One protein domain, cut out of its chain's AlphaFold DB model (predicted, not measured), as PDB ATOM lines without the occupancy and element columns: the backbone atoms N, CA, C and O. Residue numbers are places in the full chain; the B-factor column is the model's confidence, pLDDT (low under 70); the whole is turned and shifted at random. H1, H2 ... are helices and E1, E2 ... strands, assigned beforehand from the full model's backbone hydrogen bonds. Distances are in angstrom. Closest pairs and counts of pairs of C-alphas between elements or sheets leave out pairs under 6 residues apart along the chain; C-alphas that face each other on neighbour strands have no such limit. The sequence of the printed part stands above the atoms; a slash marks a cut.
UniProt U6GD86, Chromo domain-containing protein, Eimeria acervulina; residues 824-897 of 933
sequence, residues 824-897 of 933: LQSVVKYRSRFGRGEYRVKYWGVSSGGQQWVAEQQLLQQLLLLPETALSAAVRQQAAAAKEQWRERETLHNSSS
ATOM      1  N   LEU A 824     -40.583  84.508 182.351       90.25
ATOM      2  CA  LEU A 824     -39.815  83.716 181.386       90.25
ATOM      3  C   LEU A 824     -38.316  83.786 181.736       90.25
ATOM      4  O   LEU A 824     -37.693  84.845 181.645       90.25
ATOM      5  N   GLN A 825     -37.732  82.658 182.161       88.12
ATOM      6  CA  GLN A 825     -36.352  82.602 182.661       88.12
ATOM      7  C   GLN A 825     -35.321  82.555 181.530       88.12
ATOM      8  O   GLN A 825     -34.330  83.282 181.565       88.12
ATOM      9  N   SER A 826     -35.536  81.661 180.563       88.81
ATOM     10  CA  SER A 826     -34.589  81.362 179.488       88.81
ATOM     11  C   SER A 826     -35.301  80.766 178.278       88.81
ATOM     12  O   SER A 826     -36.166  79.897 178.441       88.81
ATOM     13  N   VAL A 827     -34.868  81.160 177.081       86.62
ATOM     14  CA  VAL A 827     -35.242  80.527 175.814       86.62
ATOM     15  C   VAL A 827     -34.017  79.792 175.270       86.62
ATOM     16  O   VAL A 827     -32.995  80.415 174.998       86.62
ATOM     17  N   VAL A 828     -34.106  78.473 175.087       89.00
ATOM     18  CA  VAL A 828     -33.055  77.691 174.416       89.00
ATOM     19  C   VAL A 828     -33.529  77.346 173.006       89.00
ATOM     20  O   VAL A 828     -34.497  76.603 172.834       89.00
ATOM     21  N   LYS A 829     -32.861  77.910 171.995       82.50
ATOM     22  CA  LYS A 829     -33.127  77.648 170.573       82.50
ATOM     23  C   LYS A 829     -32.689  76.229 170.215       82.50
ATOM     24  O   LYS A 829     -31.544  75.865 170.461       82.50
ATOM     25  N   TYR A 830     -33.584  75.449 169.616       66.25
ATOM     26  CA  TYR A 830     -33.311  74.102 169.128       66.25
ATOM     27  C   TYR A 830     -33.618  74.027 167.627       66.25
ATOM     28  O   TYR A 830     -34.640  74.517 167.137       66.25
ATOM     29  N   ARG A 831     -32.690  73.457 166.860       57.31
ATOM     30  CA  ARG A 831     -32.795  73.391 165.401       57.31
ATOM     31  C   ARG A 831     -33.634  72.165 165.034       57.31
ATOM     32  O   ARG A 831     -33.108  71.057 164.981       57.31
ATOM     33  N   SER A 832     -34.948  72.341 164.855       57.59
ATOM     34  CA  SER A 832     -35.821  71.210 164.514       57.59
ATOM     35  C   SER A 832     -35.489  70.644 163.132       57.59
ATOM     36  O   SER A 832     -35.040  71.352 162.226       57.59
ATOM     37  N   ARG A 833     -35.768  69.349 162.969       43.75
ATOM     38  CA  ARG A 833     -35.375  68.505 161.826       43.75
ATOM     39  C   ARG A 833     -36.041  68.891 160.495       43.75
ATOM     40  O   ARG A 833     -35.705  68.321 159.465       43.75
ATOM     41  N   PHE A 834     -36.960  69.859 160.516       48.09
ATOM     42  CA  PHE A 834     -37.752  70.321 159.371       48.09
ATOM     43  C   PHE A 834     -37.658  71.844 159.140       48.09
ATOM     44  O   PHE A 834     -38.580  72.460 158.609       48.09
ATOM     45  N   GLY A 835     -36.571  72.488 159.585       55.12
ATOM     46  CA  GLY A 835     -36.244  73.889 159.263       55.12
ATOM     47  C   GLY A 835     -37.053  74.977 159.989       55.12
ATOM     48  O   GLY A 835     -36.626  76.129 160.016       55.12
ATOM     49  N   ARG A 836     -38.179  74.638 160.628       67.62
ATOM     50  CA  ARG A 836     -38.918  75.534 161.538       67.62
ATOM     51  C   ARG A 836     -38.291  75.461 162.932       67.62
ATOM     52  O   ARG A 836     -38.107  74.363 163.444       67.62
ATOM     53  N   GLY A 837     -37.949  76.589 163.559       82.56
ATOM     54  CA  GLY A 837     -37.335  76.563 164.891       82.56
ATOM     55  C   GLY A 837     -38.271  75.985 165.962       82.56
ATOM     56  O   GLY A 837     -39.450  76.336 166.018       82.56
ATOM     57  N   GLU A 838     -37.736  75.147 166.848       88.44
ATOM     58  CA  GLU A 838     -38.405  74.753 168.092       88.44
ATOM     59  C   GLU A 838     -37.616  75.326 169.261       88.44
ATOM     60  O   GLU A 838     -36.387  75.292 169.289       88.44
ATOM     61  N   TYR A 839     -38.311  75.901 170.229       90.75
ATOM     62  CA  TYR A 839     -37.682  76.623 171.321       90.75
ATOM     63  C   TYR A 839     -38.120  76.016 172.646       90.75
ATOM     64  O   TYR A 839     -39.311  75.853 172.913       90.75
ATOM     65  N   ARG A 840     -37.142  75.673 173.486       90.38
ATOM     66  CA  ARG A 840     -37.382  75.167 174.835       90.38
ATOM     67  C   ARG A 840     -37.461  76.357 175.783       90.38
ATOM     68  O   ARG A 840     -36.453  77.003 176.071       90.38
ATOM     69  N   VAL A 841     -38.671  76.659 176.232       93.94
ATOM     70  CA  VAL A 841     -38.981  77.792 177.104       93.94
ATOM     71  C   VAL A 841     -39.070  77.304 178.543       93.94
ATOM     72  O   VAL A 841     -39.717  76.294 178.816       93.94
ATOM     73  N   LYS A 842     -38.424  78.012 179.473       92.19
ATOM     74  CA  LYS A 842     -38.463  77.704 180.908       92.19
ATOM     75  C   LYS A 842     -39.063  78.865 181.694       92.19
ATOM     76  O   LYS A 842     -38.596  79.998 181.564       92.19
ATOM     77  N   TYR A 843     -40.040  78.567 182.546       89.56
ATOM     78  CA  TYR A 843     -40.755  79.565 183.348       89.56
ATOM     79  C   TYR A 843     -40.399  79.477 184.840       89.56
ATOM     80  O   TYR A 843     -40.142  78.401 185.380       89.56
ATOM     81  N   TRP A 844     -40.417  80.628 185.506       84.12
ATOM     82  CA  TRP A 844     -40.396  80.788 186.960       84.12
ATOM     83  C   TRP A 844     -41.816  80.976 187.508       84.12
ATOM     84  O   TRP A 844     -42.728  81.341 186.772       84.12
ATOM     85  N   GLY A 845     -42.005  80.732 188.807       80.25
ATOM     86  CA  GLY A 845     -43.302  80.872 189.490       80.25
ATOM     87  C   GLY A 845     -44.246  79.668 189.352       80.25
ATOM     88  O   GLY A 845     -45.191  79.552 190.125       80.25
ATOM     89  N   VAL A 846     -43.969  78.732 188.438       74.38
ATOM     90  CA  VAL A 846     -44.715  77.470 188.309       74.38
ATOM     91  C   VAL A 846     -44.055  76.390 189.171       74.38
ATOM     92  O   VAL A 846     -42.892  76.054 188.952       74.38
ATOM     93  N   SER A 847     -44.798  75.810 190.119       66.94
ATOM     94  CA  SER A 847     -44.289  74.898 191.167       66.94
ATOM     95  C   SER A 847     -43.617  73.605 190.675       66.94
ATOM     96  O   SER A 847     -43.039  72.876 191.474       66.94
ATOM     97  N   SER A 848     -43.699  73.304 189.378       59.91
ATOM     98  CA  SER A 848     -43.111  72.131 188.719       59.91
ATOM     99  C   SER A 848     -41.855  72.438 187.887       59.91
ATOM    100  O   SER A 848     -41.309  71.532 187.263       59.91
ATOM    101  N   GLY A 849     -41.393  73.696 187.833       73.44
ATOM    102  CA  GLY A 849     -40.223  74.084 187.029       73.44
ATOM    103  C   GLY A 849     -40.417  73.876 185.520       73.44
ATOM    104  O   GLY A 849     -39.469  73.518 184.818       73.44
ATOM    105  N   GLY A 850     -41.659  74.050 185.050       81.75
ATOM    106  CA  GLY A 850     -42.119  73.680 183.713       81.75
ATOM    107  C   GLY A 850     -41.219  74.173 182.577       81.75
ATOM    108  O   GLY A 850     -40.957  75.370 182.432       81.75
ATOM    109  N   GLN A 851     -40.782  73.221 181.752       90.12
ATOM    110  CA  GLN A 851     -40.101  73.465 180.485       90.12
ATOM    111  C   GLN A 851     -41.025  73.031 179.350       90.12
ATOM    112  O   GLN A 851     -41.376  71.856 179.266       90.12
ATOM    113  N   GLN A 852     -41.406  73.971 178.491       90.75
ATOM    114  CA  GLN A 852     -42.310  73.734 177.372       90.75
ATOM    115  C   GLN A 852     -41.546  73.822 176.050       90.75
ATOM    116  O   GLN A 852     -40.715  74.711 175.860       90.75
ATOM    117  N   TRP A 853     -41.844  72.908 175.129       90.00
ATOM    118  CA  TRP A 853     -41.449  73.032 173.729       90.00
ATOM    119  C   TRP A 853     -42.477  73.893 172.996       90.00
ATOM    120  O   TRP A 853     -43.678  73.637 173.082       90.00
ATOM    121  N   VAL A 854     -42.002  74.937 172.322       91.75
ATOM    122  CA  VAL A 854     -42.831  75.957 171.675       91.75
ATOM    123  C   VAL A 854     -42.304  76.183 170.256       91.75
ATOM    124  O   VAL A 854     -41.110  76.419 170.064       91.75
ATOM    125  N   ALA A 855     -43.176  76.104 169.250       90.81
ATOM    126  CA  ALA A 855     -42.798  76.370 167.860       90.81
ATOM    127  C   ALA A 855     -42.448  77.857 167.654       90.81
ATOM    128  O   ALA A 855     -43.019  78.719 168.316       90.81
ATOM    129  N   GLU A 856     -41.561  78.177 166.706       88.25
ATOM    130  CA  GLU A 856     -41.039  79.538 166.472       88.25
ATOM    131  C   GLU A 856     -42.118  80.636 166.426       88.25
ATOM    132  O   GLU A 856     -42.005  81.635 167.134       88.25
ATOM    133  N   GLN A 857     -43.208  80.432 165.677       89.75
ATOM    134  CA  GLN A 857     -44.326  81.389 165.633       89.75
ATOM    135  C   GLN A 857     -45.063  81.519 166.974       89.75
ATOM    136  O   GLN A 857     -45.454  82.619 167.352       89.75
ATOM    137  N   GLN A 858     -45.240  80.421 167.712       91.81
ATOM    138  CA  GLN A 858     -45.913  80.434 169.011       91.81
ATOM    139  C   GLN A 858     -45.034  81.095 170.086       91.81
ATOM    140  O   GLN A 858     -45.557  81.801 170.946       91.81
ATOM    141  N   LEU A 859     -43.705  80.951 170.004       92.12
ATOM    142  CA  LEU A 859     -42.769  81.698 170.846       92.12
ATOM    143  C   LEU A 859     -42.861  83.196 170.534       92.12
ATOM    144  O   LEU A 859     -42.966  83.998 171.457       92.12
ATOM    145  N   LEU A 860     -42.849  83.576 169.253       90.00
ATOM    146  CA  LEU A 860     -42.971  84.977 168.841       90.00
ATOM    147  C   LEU A 860     -44.308  85.588 169.296       90.00
ATOM    148  O   LEU A 860     -44.307  86.706 169.804       90.00
ATOM    149  N   GLN A 861     -45.422  84.853 169.214       93.62
ATOM    150  CA  GLN A 861     -46.711  85.286 169.772       93.62
ATOM    151  C   GLN A 861     -46.667  85.445 171.300       93.62
ATOM    152  O   GLN A 861     -47.142  86.451 171.817       93.62
ATOM    153  N   GLN A 862     -46.060  84.510 172.038       92.44
ATOM    154  CA  GLN A 862     -45.911  84.641 173.494       92.44
ATOM    155  C   GLN A 862     -45.020  85.831 173.882       92.44
ATOM    156  O   GLN A 862     -45.366  86.576 174.793       92.44
ATOM    157  N   LEU A 863     -43.916  86.063 173.165       91.62
ATOM    158  CA  LEU A 863     -43.031  87.219 173.364       91.62
ATOM    159  C   LEU A 863     -43.672  88.556 172.948       91.62
ATOM    160  O   LEU A 863     -43.232  89.598 173.423       91.62
ATOM    161  N   LEU A 864     -44.698  88.543 172.090       91.75
ATOM    162  CA  LEU A 864     -45.523  89.713 171.756       91.75
ATOM    163  C   LEU A 864     -46.625  89.994 172.792       91.75
ATOM    164  O   LEU A 864     -47.081  91.130 172.889       91.75
ATOM    165  N   LEU A 865     -47.064  88.979 173.544       92.19
ATOM    166  CA  LEU A 865     -48.116  89.088 174.566       92.19
ATOM    167  C   LEU A 865     -47.569  89.303 175.987       92.19
ATOM    168  O   LEU A 865     -48.286  89.804 176.854       92.19
ATOM    169  N   LEU A 866     -46.316  88.924 176.249       91.00
ATOM    170  CA  LEU A 866     -45.638  89.181 177.519       91.00
ATOM    171  C   LEU A 866     -45.194  90.655 177.596       91.00
ATOM    172  O   LEU A 866     -44.464  91.106 176.713       91.00
ATOM    173  N   PRO A 867     -45.559  91.413 178.651       87.88
ATOM    174  CA  PRO A 867     -45.019  92.753 178.848       87.88
ATOM    175  C   PRO A 867     -43.507  92.672 179.095       87.88
ATOM    176  O   PRO A 867     -43.035  91.746 179.757       87.88
ATOM    177  N   GLU A 868     -42.733  93.653 178.623       82.62
ATOM    178  CA  GLU A 868     -41.260  93.604 178.699       82.62
ATOM    179  C   GLU A 868     -40.710  93.470 180.132       82.62
ATOM    180  O   GLU A 868     -39.621  92.934 180.338       82.62
ATOM    181  N   THR A 869     -41.480  93.899 181.134       88.19
ATOM    182  CA  THR A 869     -41.173  93.745 182.564       88.19
ATOM    183  C   THR A 869     -41.211  92.292 183.056       88.19
ATOM    184  O   THR A 869     -40.602  91.992 184.080       88.19
ATOM    185  N   ALA A 870     -41.871  91.380 182.334       87.19
ATOM    186  CA  ALA A 870     -41.923  89.943 182.627       87.19
ATOM    187  C   ALA A 870     -40.786  89.135 181.960       87.19
ATOM    188  O   ALA A 870     -40.744  87.906 182.082       87.19
ATOM    189  N   LEU A 871     -39.864  89.807 181.258       90.88
ATOM    190  CA  LEU A 871     -38.739  89.199 180.547       90.88
ATOM    191  C   LEU A 871     -37.402  89.610 181.187       90.88
ATOM    192  O   LEU A 871     -37.086  90.799 181.319       90.88
ATOM    193  N   SER A 872     -36.569  88.623 181.539       88.88
ATOM    194  CA  SER A 872     -35.206  88.886 182.028       88.88
ATOM    195  C   SER A 872     -34.380  89.646 180.976       88.88
ATOM    196  O   SER A 872     -34.652  89.549 179.780       88.88
ATOM    197  N   ALA A 873     -33.363  90.412 181.388       83.81
ATOM    198  CA  ALA A 873     -32.565  91.215 180.449       83.81
ATOM    199  C   ALA A 873     -31.923  90.360 179.335       83.81
ATOM    200  O   ALA A 873     -31.991  90.722 178.161       83.81
ATOM    201  N   ALA A 874     -31.402  89.178 179.687       80.19
ATOM    202  CA  ALA A 874     -30.872  88.212 178.725       80.19
ATOM    203  C   ALA A 874     -31.960  87.664 177.780       80.19
ATOM    204  O   ALA A 874     -31.735  87.568 176.576       80.19
ATOM    205  N   VAL A 875     -33.162  87.365 178.294       86.19
ATOM    206  CA  VAL A 875     -34.303  86.939 177.465       86.19
ATOM    207  C   VAL A 875     -34.759  88.052 176.521       86.19
ATOM    208  O   VAL A 875     -35.078  87.755 175.376       86.19
ATOM    209  N   ARG A 876     -34.742  89.326 176.937       87.56
ATOM    210  CA  ARG A 876     -35.057  90.460 176.048       87.56
ATOM    211  C   ARG A 876     -34.048  90.588 174.908       87.56
ATOM    212  O   ARG A 876     -34.459  90.748 173.763       87.56
ATOM    213  N   GLN A 877     -32.753  90.426 175.186       86.56
ATOM    214  CA  GLN A 877     -31.716  90.419 174.149       86.56
ATOM    215  C   GLN A 877     -31.869  89.225 173.184       86.56
ATOM    216  O   GLN A 877     -31.805  89.402 171.968       86.56
ATOM    217  N   GLN A 878     -32.156  88.024 173.704       81.75
ATOM    218  CA  GLN A 878     -32.447  86.837 172.887       81.75
ATOM    219  C   GLN A 878     -33.717  87.006 172.035       81.75
ATOM    220  O   GLN A 878     -33.727  86.620 170.867       81.75
ATOM    221  N   ALA A 879     -34.774  87.601 172.592       81.25
ATOM    222  CA  ALA A 879     -36.028  87.879 171.894       81.25
ATOM    223  C   ALA A 879     -35.847  88.912 170.771       81.25
ATOM    224  O   ALA A 879     -36.389  88.722 169.683       81.25
ATOM    225  N   ALA A 880     -35.055  89.965 171.005       82.19
ATOM    226  CA  ALA A 880     -34.706  90.951 169.985       82.19
ATOM    227  C   ALA A 880     -33.952  90.299 168.813       82.19
ATOM    228  O   ALA A 880     -34.416  90.381 167.676       82.19
ATOM    229  N   ALA A 881     -32.879  89.552 169.093       80.00
ATOM    230  CA  ALA A 881     -32.102  88.851 168.067       80.00
ATOM    231  C   ALA A 881     -32.930  87.792 167.307       80.00
ATOM    232  O   ALA A 881     -32.799  87.646 166.094       80.00
ATOM    233  N   ALA A 882     -33.831  87.070 167.984       76.94
ATOM    234  CA  ALA A 882     -34.731  86.115 167.331       76.94
ATOM    235  C   ALA A 882     -35.767  86.802 166.418       76.94
ATOM    236  O   ALA A 882     -36.096  86.271 165.357       76.94
ATOM    237  N   LYS A 883     -36.260  87.986 166.807       80.38
ATOM    238  CA  LYS A 883     -37.183  88.820 166.020       80.38
ATOM    239  C   LYS A 883     -36.495  89.436 164.796       80.38
ATOM    240  O   LYS A 883     -37.119  89.551 163.745       80.38
ATOM    241  N   GLU A 884     -35.216  89.775 164.914       83.44
ATOM    242  CA  GLU A 884     -34.365  90.236 163.812       83.44
ATOM    243  C   GLU A 884     -34.087  89.103 162.811       83.44
ATOM    244  O   GLU A 884     -34.494  89.208 161.658       83.44
ATOM    245  N   GLN A 885     -33.602  87.944 163.277       79.00
ATOM    246  CA  GLN A 885     -33.432  86.732 162.451       79.00
ATOM    247  C   GLN A 885     -34.732  86.202 161.826       79.00
ATOM    248  O   GLN A 885     -34.703  85.366 160.919       79.00
ATOM    249  N   TRP A 886     -35.896  86.592 162.345       81.81
ATOM    250  CA  TRP A 886     -37.182  86.290 161.723       81.81
ATOM    251  C   TRP A 886     -37.501  87.273 160.587       81.81
ATOM    252  O   TRP A 886     -37.831  86.821 159.492       81.81
ATOM    253  N   ARG A 887     -37.290  88.582 160.796       82.62
ATOM    254  CA  ARG A 887     -37.402  89.612 159.745       82.62
ATOM    255  C   ARG A 887     -36.457  89.357 158.572       82.62
ATOM    256  O   ARG A 887     -36.892  89.464 157.436       82.62
ATOM    257  N   GLU A 888     -35.205  88.975 158.826       85.75
ATOM    258  CA  GLU A 888     -34.238  88.616 157.772       85.75
ATOM    259  C   GLU A 888     -34.750  87.463 156.893       85.75
ATOM    260  O   GLU A 888     -34.678  87.511 155.668       85.75
ATOM    261  N   ARG A 889     -35.323  86.418 157.506       81.75
ATOM    262  CA  ARG A 889     -35.917  85.298 156.758       81.75
ATOM    263  C   ARG A 889     -37.175  85.716 155.994       81.75
ATOM    264  O   ARG A 889     -37.386  85.230 154.887       81.75
ATOM    265  N   GLU A 890     -37.986  86.608 156.557       83.88
ATOM    266  CA  GLU A 890     -39.174  87.155 155.897       83.88
ATOM    267  C   GLU A 890     -38.798  88.016 154.677       83.88
ATOM    268  O   GLU A 890     -39.359  87.813 153.598       83.88
ATOM    269  N   THR A 891     -37.791  88.893 154.785       89.81
ATOM    270  CA  THR A 891     -37.298  89.682 153.642       89.81
ATOM    271  C   THR A 891     -36.689  88.791 152.564       89.81
ATOM    272  O   THR A 891     -37.069  88.928 151.403       89.81
ATOM    273  N   LEU A 892     -35.845  87.811 152.917       86.44
ATOM    274  CA  LEU A 892     -35.286  86.849 151.956       86.44
ATOM    275  C   LEU A 892     -36.376  86.056 151.212       86.44
ATOM    276  O   LEU A 892     -36.270  85.844 150.001       86.44
ATOM    277  N   HIS A 893     -37.443  85.643 151.902       84.81
ATOM    278  CA  HIS A 893     -38.563  84.927 151.283       84.81
ATOM    279  C   HIS A 893     -39.368  85.831 150.331       84.81
ATOM    280  O   HIS A 893     -39.732  85.415 149.225       84.81
ATOM    281  N   ASN A 894     -39.580  87.094 150.710       87.31
ATOM    282  CA  ASN A 894     -40.297  88.072 149.894       87.31
ATOM    283  C   ASN A 894     -39.480  88.509 148.655       87.31
ATOM    284  O   ASN A 894     -40.009  88.566 147.543       87.31
ATOM    285  N   SER A 895     -38.164  88.707 148.797       87.94
ATOM    286  CA  SER A 895     -37.242  88.950 147.677       87.94
ATOM    287  C   SER A 895     -37.179  87.764 146.709       87.94
ATOM    288  O   SER A 895     -37.242  87.959 145.496       87.94
ATOM    289  N   SER A 896     -37.141  86.529 147.225       83.31
ATOM    290  CA  SER A 896     -37.181  85.312 146.394       83.31
ATOM    291  C   SER A 896     -38.467  85.235 145.559       83.31
ATOM    292  O   SER A 896     -38.424  84.919 144.370       83.31
ATOM    293  N   SER A 897     -39.604  85.595 146.160       81.81
ATOM    294  CA  SER A 897     -40.917  85.629 145.500       81.81
ATOM    295  C   SER A 897     -41.017  86.745 144.444       81.81
ATOM    296  O   SER A 897     -41.581  86.551 143.363       81.81
TER     297      SER A 897
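AT A GLANCE: This is residues 824 to 897 of the 933 residues of the protein "Chromo domain-containing protein" of Eimeria acervulina (UniProt U6GD86). A small twisted sheet of three strands has the short helix H1 packed over one face, while the long helix H2 packs with its first part, residues 873 to 882, on the edge strand E1. The far end of H2, residues 887 to 897, sticks out as an arm and gives the elongated outline of 47 by 28 by 18 A. The printed part has 74 residues with three named strands followed by two named helices, in the order E1, E2, E3, H1, H2. The sheet's order is E1, E2, E3, antiparallel throughout, and the class is mixed, helices and strands. The whole is only just compact, close to loose, with a radius of gyration of the C-alphas of 13.4 A.

IN THESE COORDINATES: E1 is residues 824 to 830, 16.9 A from first to last C-alpha, and begins at C-alpha 824 at (-39.815, 83.716, 181.386). E2 is residues 838 to 844, 19.9 A long, and E3 is residues 851 to 855, 13.2 A long. H1 is residues 856 to 865, 14.4 A long, with C-alpha 856 at (-41.039, 79.538, 166.472). H2, residues 873 to 897, is the longest helix at 36.4 A, and ends at C-alpha 897 at (-40.917, 85.629, 145.500).

HOW THE PARTS SIT: The sheet is a meander, each strand the antiparallel neighbour of the one before, and is only just strongly twisted, its C-alphas up to 4.2 A off the best plane. The hairpin E1 and E2 has directions 162 degrees apart, with N 828 and O 840 within hydrogen-bond range at 2.9 A. The hairpin E2 and E3 has directions 143 degrees apart, with N 841 and O 852 within range at 2.8 A. H1 and H2 make two layers with the sheet, helices on one face of it. H1 is on the sheet at a height of 8.5 A and lies over E3, along the strands at 22 degrees to E3 on the local plane. The closest C-alphas of E2 and H1 are those of Glu 838 and Glu 856, 5.7 A apart. H2 is on the sheet at E1, where the closest C-alphas are those of Ser 826 and Val 875, 5.9 A apart. H1 and H2 are close but not clearly touching, the closest C-alphas being those of Leu 863 and Ala 879 at 7.2 A. They run opposite ways at a steep tilt of 54 degrees. In H1 every O i to N i+4 pair is within hydrogen-bond range; in H2, 20 of 21 are.

THE WHOLE: The two C-alphas farthest apart, those of Ser 847 and Ser 897, are 47.0 A from each other. Residues 887 to 897, which belong to H2, stand free; the body without them spans 33 by 25 by 18 A. The printed part has no cut. The link E3 to H1 is tight, and the links E1 to E2, E2 to E3 and H1 to H2 are short. The mean pLDDT of the printed part is 83.0, and residues 830 to 836 and 847 to 848 are under 70.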